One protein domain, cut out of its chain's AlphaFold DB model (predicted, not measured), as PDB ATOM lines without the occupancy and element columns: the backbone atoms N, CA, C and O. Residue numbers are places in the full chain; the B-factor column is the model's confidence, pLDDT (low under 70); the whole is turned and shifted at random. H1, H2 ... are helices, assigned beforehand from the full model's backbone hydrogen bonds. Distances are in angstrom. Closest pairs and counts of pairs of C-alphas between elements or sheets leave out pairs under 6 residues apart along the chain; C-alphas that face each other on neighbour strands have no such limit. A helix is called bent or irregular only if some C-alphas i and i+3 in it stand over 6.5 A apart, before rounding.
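What this domain is: This is residues 67 to 131 of the 131 residues of the protein "uncharacterized protein LOC107831404" of Nicotiana tabacum (UniProt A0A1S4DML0). Three helices run up and down one after another: long H1, then H2 folded back along it, then short H3 folded back again beside the later part of H2. The start of H1, residues 67 to 73, sticks out at one end and residues 90 to 95 of the H1 to H2 link stick out at the other, adding to the length of the rod-like outline. The printed part has 65 residues with three named helices, in the order H1, H2, H3, and no named strand; its class is all helix. It is only just compact, close to loose, with a radius of gyration of the C-alphas of 12.9 A and spans of 42 by 20 by 19 A.

Where its parts are: Find C-alpha 67 at (25.249, 25.555, -42.675), where H1 begins; it takes in residues 67 to 89 and is 33.4 A long. It has a kink of 32 degrees near residue 79, and it is neither bent nor irregular, but only just: C-alphas 78 and 81 are 6.4 A apart. Next look at C-alpha 97 at (57.195, 46.667, -42.971), where H2 begins; it takes in residues 97 to 114 and measures 26.0 A. H2 is irregular: C-alphas 98 and 101 are 7.0 A apart. H3, residues 118 to 129, measures 16.2 A and ends at C-alpha 129, at (47.734, 38.332, -52.389).

How they stand to each other: Begin with H1 and H2, a helical hairpin. They touch, with 16 pairs of C-alphas within 8 A; look for the closest, those of Pro 81 and Ala 107, 4.8 A apart. They run opposite ways at a shallow tilt of 19 degrees. H2 and H3 form a second helical hairpin, and there H2 touches H3 with residues 108 to 112 alone. Their closest C-alphas are those of Gln 112 and Tyr 121, 6.1 A apart. H2 and H3 also run opposite ways at a shallow tilt of 19 degrees. H1 and H3 are apart, but only just, with their closest C-alphas 8.1 A from each other. In H3 every O i to N i+4 pair is within hydrogen-bond range; in H1 it is 17 of 19 pairs and in H2 12 of 14.

The domain as a whole: The two C-alphas farthest apart are those of Ser 67 and Lys 94, at 41.8 A. Without residues 67 to 73 and 90 to 95, which stand free, the body of 52 residues spans 31 by 20 by 14 A. The printed part has no cut and ends at residue 131, the chain's last. The link from H1 to H2 is short, with 7 residues, and the link from H2 to H3 is tight, with 3 residues. The mean pLDDT of the printed part is 86.6; look for values under 70 at residues 92 to 96 and residue 131.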
ATOM      1  N   SER A  67      24.366  24.930 -41.684       95.88
ATOM      2  CA  SER A  67      25.249  25.555 -42.675       95.88
ATOM      3  C   SER A  67      25.636  26.975 -42.276       95.88
ATOM      4  O   SER A  67      26.798  27.349 -42.432       95.88
ATOM      5  N   PHE A  68      24.711  27.733 -41.676       96.38
ATOM      6  CA  PHE A  68      25.006  29.057 -41.137       96.38
ATOM      7  C   PHE A  68      26.154  28.998 -40.122       96.38
ATOM      8  O   PHE A  68      27.166  29.672 -40.302       96.38
ATOM      9  N   TRP A  69      26.056  28.143 -39.100       96.69
ATOM     10  CA  TRP A  69      27.096  28.051 -38.071       96.69
ATOM     11  C   TRP A  69      28.438  27.550 -38.602       96.69
ATOM     12  O   TRP A  69      29.476  28.017 -38.137       96.69
ATOM     13  N   ASN A  70      28.435  26.644 -39.581       94.25
ATOM     14  CA  ASN A  70      29.669  26.219 -40.241       94.25
ATOM     15  C   ASN A  70      30.334  27.369 -41.001       94.25
ATOM     16  O   ASN A  70      31.548  27.545 -40.902       94.25
ATOM     17  N   ASN A  71      29.547  28.187 -41.703       93.50
ATOM     18  CA  ASN A  71      30.053  29.370 -42.395       93.50
ATOM     19  C   ASN A  71      30.595  30.411 -41.406       93.50
ATOM     20  O   ASN A  71      31.668  30.965 -41.633       93.50
ATOM     21  N   VAL A  72      29.906  30.631 -40.280       95.12
ATOM     22  CA  VAL A  72      30.386  31.498 -39.192       95.12
ATOM     23  C   VAL A  72      31.726  30.996 -38.651       95.12
ATOM     24  O   VAL A  72      32.672  31.771 -38.544       95.12
ATOM     25  N   LEU A  73      31.839  29.700 -38.347       93.81
ATOM     26  CA  LEU A  73      33.082  29.107 -37.854       93.81
ATOM     27  C   LEU A  73      34.223  29.257 -38.868       93.81
ATOM     28  O   LEU A  73      35.343  29.591 -38.490       93.81
ATOM     29  N   HIS A  74      33.941  29.044 -40.152       92.00
ATOM     30  CA  HIS A  74      34.923  29.209 -41.220       92.00
ATOM     31  C   HIS A  74      35.398  30.664 -41.340       92.00
ATOM     32  O   HIS A  74      36.601  30.918 -41.367       92.00
ATOM     33  N   ALA A  75      34.470  31.624 -41.312       93.00
ATOM     34  CA  ALA A  75      34.790  33.047 -41.320       93.00
ATOM     35  C   ALA A  75      35.637  33.458 -40.104       93.00
ATOM     36  O   ALA A  75      36.570  34.242 -40.249       93.00
ATOM     37  N   LEU A  76      35.362  32.906 -38.916       94.25
ATOM     38  CA  LEU A  76      36.158  33.172 -37.713       94.25
ATOM     39  C   LEU A  76      37.569  32.582 -37.800       94.25
ATOM     40  O   LEU A  76      38.524  33.248 -37.403       94.25
ATOM     41  N   LYS A  77      37.707  31.368 -38.343       92.62
ATOM     42  CA  LYS A  77      39.003  30.711 -38.564       92.62
ATOM     43  C   LYS A  77      39.889  31.478 -39.544       92.62
ATOM     44  O   LYS A  77      41.078  31.618 -39.293       92.62
ATOM     45  N   ILE A  78      39.305  32.014 -40.617       91.62
ATOM     46  CA  ILE A  78      40.035  32.826 -41.599       91.62
ATOM     47  C   ILE A  78      40.317  34.234 -41.068       91.62
ATOM     48  O   ILE A  78      41.428  34.743 -41.180       91.62
ATOM     49  N   GLY A  79      39.306  34.879 -40.486       92.12
ATOM     50  CA  GLY A  79      39.400  36.267 -40.046       92.12
ATOM     51  C   GLY A  79      40.282  36.459 -38.814       92.12
ATOM     52  O   GLY A  79      40.925  37.496 -38.699       92.12
ATOM     53  N   GLY A  80      40.347  35.479 -37.908       92.50
ATOM     54  CA  GLY A  80      41.112  35.581 -36.660       92.50
ATOM     55  C   GLY A  80      42.598  35.897 -36.872       92.50
ATOM     56  O   GLY A  80      43.074  36.898 -36.333       92.50
ATOM     57  N   PRO A  81      43.329  35.106 -37.680       93.69
ATOM     58  CA  PRO A  81      44.721  35.392 -38.015       93.69
ATOM     59  C   PRO A  81      44.915  36.771 -38.664       93.69
ATOM     60  O   PRO A  81      45.814  37.506 -38.267       93.69
ATOM     61  N   LEU A  82      44.030  37.178 -39.580       91.62
ATOM     62  CA  LEU A  82      44.112  38.487 -40.247       91.62
ATOM     63  C   LEU A  82      43.878  39.661 -39.283       91.62
ATOM     64  O   LEU A  82      44.577  40.669 -39.345       91.62
ATOM     65  N   VAL A  83      42.933  39.527 -38.348       90.12
ATOM     66  CA  VAL A  83      42.705  40.518 -37.282       90.12
ATOM     67  C   VAL A  83      43.948  40.655 -36.396       90.12
ATOM     68  O   VAL A  83      44.272  41.766 -35.974       90.12
ATOM     69  N   ASN A  84      44.664  39.558 -36.130       88.88
ATOM     70  CA  ASN A  84      45.912  39.603 -35.367       88.88
ATOM     71  C   ASN A  84      47.018  40.359 -36.112       88.88
ATOM     72  O   ASN A  84      47.726  41.134 -35.470       88.88
ATOM     73  N   VAL A  85      47.135  40.186 -37.435       89.62
ATOM     74  CA  VAL A  85      48.081  40.966 -38.254       89.62
ATOM     75  C   VAL A  85      47.756  42.452 -38.174       89.62
ATOM     76  O   VAL A  85      48.631  43.249 -37.854       89.62
ATOM     77  N   LEU A  86      46.491  42.828 -38.380       86.69
ATOM     78  CA  LEU A  86      46.067  44.229 -38.290       86.69
ATOM     79  C   LEU A  86      46.389  44.830 -36.918       86.69
ATOM     80  O   LEU A  86      46.956  45.911 -36.835       86.69
ATOM     81  N   ARG A  87      46.113  44.093 -35.835       84.50
ATOM     82  CA  ARG A  87      46.432  44.547 -34.475       84.50
ATOM     83  C   ARG A  87      47.937  44.715 -34.242       84.50
ATOM     84  O   ARG A  87      48.324  45.562 -33.444       84.50
ATOM     85  N   LEU A  88      48.766  43.890 -34.879       84.94
ATOM     86  CA  LEU A  88      50.221  43.988 -34.789       84.94
ATOM     87  C   LEU A  88      50.737  45.234 -35.523       84.94
ATOM     88  O   LEU A  88      51.573  45.948 -34.984       84.94
ATOM     89  N   VAL A  89      50.209  45.500 -36.721       81.50
ATOM     90  CA  VAL A  89      50.597  46.632 -37.580       81.50
ATOM     91  C   VAL A  89      50.121  47.974 -37.023       81.50
ATOM     92  O   VAL A  89      50.829  48.967 -37.144       81.50
ATOM     93  N   ASP A  90      48.963  47.998 -36.358       80.75
ATOM     94  CA  ASP A  90      48.455  49.180 -35.647       80.75
ATOM     95  C   ASP A  90      49.319  49.554 -34.418       80.75
ATOM     96  O   ASP A  90      49.117  50.604 -33.803       80.75
ATOM     97  N   GLY A  91      50.269  48.704 -34.008       75.19
ATOM     98  CA  GLY A  91      51.201  48.986 -32.921       75.19
ATOM     99  C   GLY A  91      52.269  49.998 -33.341       75.19
ATOM    100  O   GLY A  91      53.309  49.614 -33.863       75.19
ATOM    101  N   GLU A  92      52.054  51.283 -33.047       62.44
ATOM    102  CA  GLU A  92      52.895  52.431 -33.458       62.44
ATOM    103  C   GLU A  92      54.383  52.394 -33.024       62.44
ATOM    104  O   GLU A  92      55.138  53.319 -33.312       62.44
ATOM    105  N   GLN A  93      54.851  51.357 -32.322       63.47
ATOM    106  CA  GLN A  93      56.188  51.348 -31.715       63.47
ATOM    107  C   GLN A  93      57.343  51.110 -32.700       63.47
ATOM    108  O   GLN A  93      58.476  51.471 -32.378       63.47
ATOM    109  N   LYS A  94      57.116  50.483 -33.865       65.38
ATOM    110  CA  LYS A  94      58.182  50.160 -34.838       65.38
ATOM    111  C   LYS A  94      57.672  50.199 -36.284       65.38
ATOM    112  O   LYS A  94      56.521  49.822 -36.500       65.38
ATOM    113  N   PRO A  95      58.526  50.553 -37.271       67.94
ATOM    114  CA  PRO A  95      58.164  50.525 -38.686       67.94
ATOM    115  C   PRO A  95      57.587  49.156 -39.084       67.94
ATOM    116  O   PRO A  95      58.292  48.147 -38.970       67.94
ATOM    117  N   PRO A  96      56.325  49.089 -39.541       68.94
ATOM    118  CA  PRO A  96      55.613  47.824 -39.674       68.94
ATOM    119  C   PRO A  96      56.127  46.903 -40.775       68.94
ATOM    120  O   PRO A  96      55.985  45.686 -40.673       68.94
ATOM    121  N   MET A  97      56.785  47.451 -41.801       76.44
ATOM    122  CA  MET A  97      57.195  46.667 -42.971       76.44
ATOM    123  C   MET A  97      58.137  45.503 -42.651       76.44
ATOM    124  O   MET A  97      58.083  44.493 -43.345       76.44
ATOM    125  N   GLY A  98      58.963  45.606 -41.604       77.62
ATOM    126  CA  GLY A  98      59.920  44.552 -41.253       77.62
ATOM    127  C   GLY A  98      59.272  43.270 -40.716       77.62
ATOM    128  O   GLY A  98      59.802  42.191 -40.942       77.62
ATOM    129  N   TYR A  99      58.125  43.378 -40.038       82.00
ATOM    130  CA  TYR A  99      57.416  42.234 -39.445       82.00
ATOM    131  C   TYR A  99      56.068  41.940 -40.114       82.00
ATOM    132  O   TYR A  99      55.456  40.915 -39.821       82.00
ATOM    133  N   LEU A 100      55.587  42.811 -41.008       85.69
ATOM    134  CA  LEU A 100      54.326  42.623 -41.726       85.69
ATOM    135  C   LEU A 100      54.340  41.349 -42.576       85.69
ATOM    136  O   LEU A 100      53.397  40.567 -42.489       85.69
ATOM    137  N   TYR A 101      55.400  41.124 -43.357       86.38
ATOM    138  CA  TYR A 101      55.515  39.930 -44.203       86.38
ATOM    139  C   TYR A 101      55.499  38.648 -43.364       86.38
ATOM    140  O   TYR A 101      54.673  37.773 -43.595       86.38
ATOM    141  N   GLU A 102      56.302  38.599 -42.297       88.38
ATOM    142  CA  GLU A 102      56.323  37.470 -41.357       88.38
ATOM    143  C   GLU A 102      54.957  37.256 -40.673       88.38
ATOM    144  O   GLU A 102      54.506  36.131 -40.460       88.38
ATOM    145  N   ALA A 103      54.267  38.334 -40.296       90.12
ATOM    146  CA  ALA A 103      52.942  38.250 -39.692       90.12
ATOM    147  C   ALA A 103      51.888  37.727 -40.682       90.12
ATOM    148  O   ALA A 103      51.029  36.937 -40.289       90.12
ATOM    149  N   MET A 104      51.971  38.133 -41.950       91.81
ATOM    150  CA  MET A 104      51.104  37.642 -43.020       91.81
ATOM    151  C   MET A 104      51.356  36.166 -43.328       91.81
ATOM    152  O   MET A 104      50.389  35.413 -43.444       91.81
ATOM    153  N   ASP A 105      52.615  35.733 -43.384       91.25
ATOM    154  CA  ASP A 105      52.964  34.325 -43.604       91.25
ATOM    155  C   ASP A 105      52.430  33.444 -42.469       91.25
ATOM    156  O   ASP A 105      51.686  32.494 -42.718       91.25
ATOM    157  N   ARG A 106      52.651  33.841 -41.209       91.81
ATOM    158  CA  ARG A 106      52.056  33.153 -40.049       91.81
ATOM    159  C   ARG A 106      50.530  33.140 -40.087       91.81
ATOM    160  O   ARG A 106      49.901  32.183 -39.632       91.81
ATOM    161  N   ALA A 107      49.905  34.196 -40.611       93.44
ATOM    162  CA  ALA A 107      48.458  34.220 -40.769       93.44
ATOM    163  C   ALA A 107      47.987  33.199 -41.811       93.44
ATOM    164  O   ALA A 107      47.019  32.484 -41.552       93.44
ATOM    165  N   LYS A 108      48.683  33.078 -42.948       91.81
ATOM    166  CA  LYS A 108      48.400  32.052 -43.963       91.81
ATOM    167  C   LYS A 108      48.585  30.643 -43.401       91.81
ATOM    168  O   LYS A 108      47.679  29.826 -43.549       91.81
ATOM    169  N   GLU A 109      49.670  30.382 -42.676       92.12
ATOM    170  CA  GLU A 109      49.908  29.093 -42.007       92.12
ATOM    171  C   GLU A 109      48.776  28.735 -41.031       92.12
ATOM    172  O   GLU A 109      48.244  27.624 -41.055       92.12
ATOM    173  N   ALA A 110      48.331  29.693 -40.211       92.19
ATOM    174  CA  ALA A 110      47.217  29.485 -39.286       92.19
ATOM    175  C   ALA A 110      45.884  29.215 -40.016       92.19
ATOM    176  O   ALA A 110      45.069  28.399 -39.567       92.19
ATOM    177  N   ILE A 111      45.647  29.873 -41.155       91.69
ATOM    178  CA  ILE A 111      44.476  29.613 -42.003       91.69
ATOM    179  C   ILE A 111      44.550  28.194 -42.575       91.69
ATOM    180  O   ILE A 111      43.581  27.446 -42.445       91.69
ATOM    181  N   GLN A 112      45.691  27.801 -43.136       90.69
ATOM    182  CA  GLN A 112      45.905  26.465 -43.692       90.69
ATOM    183  C   GLN A 112      45.717  25.372 -42.633       90.69
ATOM    184  O   GLN A 112      45.022  24.390 -42.873       90.69
ATOM    185  N   ALA A 113      46.250  25.566 -41.425       88.69
ATOM    186  CA  ALA A 113      46.086  24.617 -40.326       88.69
ATOM    187  C   ALA A 113      44.621  24.483 -39.860       88.69
ATOM    188  O   ALA A 113      44.200  23.430 -39.381       88.69
ATOM    189  N   SER A 114      43.826  25.549 -39.979       84.88
ATOM    190  CA  SER A 114      42.441  25.579 -39.490       84.88
ATOM    191  C   SER A 114      41.396  25.153 -40.529       84.88
ATOM    192  O   SER A 114      40.277  24.765 -40.147       84.88
ATOM    193  N   VAL A 115      41.744  25.206 -41.819       83.25
ATOM    194  CA  VAL A 115      40.902  24.855 -42.968       83.25
ATOM    195  C   VAL A 115      41.477  23.617 -43.656       83.25
ATOM    196  O   VAL A 115      42.432  23.704 -44.409       83.25
ATOM    197  N   SER A 116      40.847  22.458 -43.461       76.31
ATOM    198  CA  SER A 116      41.313  21.186 -44.041       76.31
ATOM    199  C   SER A 116      41.181  21.089 -45.570       76.31
ATOM    200  O   SER A 116      41.672  20.140 -46.165       76.31
ATOM    201  N   ASP A 117      40.473  22.026 -46.200       85.50
ATOM    202  CA  ASP A 117      40.139  22.008 -47.624       85.50
ATOM    203  C   ASP A 117      41.068  22.944 -48.407       85.50
ATOM    204  O   ASP A 117      40.962  24.173 -48.309       85.50
ATOM    205  N   GLU A 118      41.957  22.343 -49.194       83.19
ATOM    206  CA  GLU A 118      42.976  23.031 -49.990       83.19
ATOM    207  C   GLU A 118      42.414  24.018 -50.997       83.19
ATOM    208  O   GLU A 118      42.893  25.150 -51.104       83.19
ATOM    209  N   GLN A 119      41.314  23.666 -51.655       85.06
ATOM    210  CA  GLN A 119      40.687  24.559 -52.619       85.06
ATOM    211  C   GLN A 119      40.108  25.806 -51.945       85.06
ATOM    212  O   GLN A 119      40.039  26.872 -52.563       85.06
ATOM    213  N   LYS A 120      39.683  25.695 -50.680       82.88
ATOM    214  CA  LYS A 120      39.127  26.828 -49.932       82.88
ATOM    215  C   LYS A 120      40.208  27.787 -49.463       82.88
ATOM    216  O   LYS A 120      40.067  28.983 -49.717       82.88
ATOM    217  N   TYR A 121      41.274  27.310 -48.817       86.56
ATOM    218  CA  TYR A 121      42.322  28.233 -48.366       86.56
ATOM    219  C   TYR A 121      43.137  28.805 -49.533       86.56
ATOM    220  O   TYR A 121      43.516  29.969 -49.467       86.56
ATOM    221  N   ALA A 122      43.304  28.078 -50.646       87.75
ATOM    222  CA  ALA A 122      43.957  28.613 -51.843       87.75
ATOM    223  C   ALA A 122      43.218  29.837 -52.414       87.75
ATOM    224  O   ALA A 122      43.838  30.852 -52.725       87.75
ATOM    225  N   LYS A 123      41.880  29.790 -52.487       88.81
ATOM    226  CA  LYS A 123      41.065  30.952 -52.895       88.81
ATOM    227  C   LYS A 123      41.205  32.122 -51.925       88.81
ATOM    228  O   LYS A 123      41.247  33.271 -52.351       88.81
ATOM    229  N   VAL A 124      41.284  31.842 -50.624       88.25
ATOM    230  CA  VAL A 124      41.519  32.878 -49.609       88.25
ATOM    231  C   VAL A 124      42.887  33.527 -49.814       88.25
ATOM    232  O   VAL A 124      42.977  34.750 -49.776       88.25
ATOM    233  N   PHE A 125      43.930  32.743 -50.092       91.00
ATOM    234  CA  PHE A 125      45.275  33.268 -50.342       91.00
ATOM    235  C   PHE A 125      45.317  34.124 -51.605       91.00
ATOM    236  O   PHE A 125      45.861  35.217 -51.556       91.00
ATOM    237  N   GLN A 126      44.642  33.714 -52.683       91.00
ATOM    238  CA  GLN A 126      44.508  34.541 -53.888       91.00
ATOM    239  C   GLN A 126      43.871  35.907 -53.598       91.00
ATOM    240  O   GLN A 126      44.302  36.916 -54.144       91.00
ATOM    241  N   ILE A 127      42.853  35.958 -52.729       89.44
ATOM    242  CA  ILE A 127      42.217  37.224 -52.333       89.44
ATOM    243  C   ILE A 127      43.168  38.083 -51.494       89.44
ATOM    244  O   ILE A 127      43.168  39.302 -51.648       89.44
ATOM    245  N   ILE A 128      43.938  37.456 -50.601       86.94
ATOM    246  CA  ILE A 128      44.929  38.137 -49.761       86.94
ATOM    247  C   ILE A 128      46.049  38.725 -50.625       86.94
ATOM    248  O   ILE A 128      46.390  39.884 -50.445       86.94
ATOM    249  N   ASP A 129      46.576  37.951 -51.572       87.75
ATOM    250  CA  ASP A 129      47.734  38.332 -52.389       87.75
ATOM    251  C   ASP A 129      47.393  39.335 -53.498       87.75
ATOM    252  O   ASP A 129      48.274  40.007 -54.024       87.75
ATOM    253  N   ALA A 130      46.112  39.460 -53.850       88.38
ATOM    254  CA  ALA A 130      45.629  40.454 -54.806       88.38
ATOM    255  C   ALA A 130      45.422  41.860 -54.201       88.38
ATOM    256  O   ALA A 130      44.993  42.767 -54.920       88.38
ATOM    257  N   ARG A 131      45.627  42.036 -52.892       69.69
ATOM    258  CA  ARG A 131      45.355  43.266 -52.132       69.69
ATOM    259  C   ARG A 131      46.645  43.909 -51.650       69.69
ATOM    260  O   ARG A 131      46.658  45.158 -51.657       69.69
TER     261      ARG A 131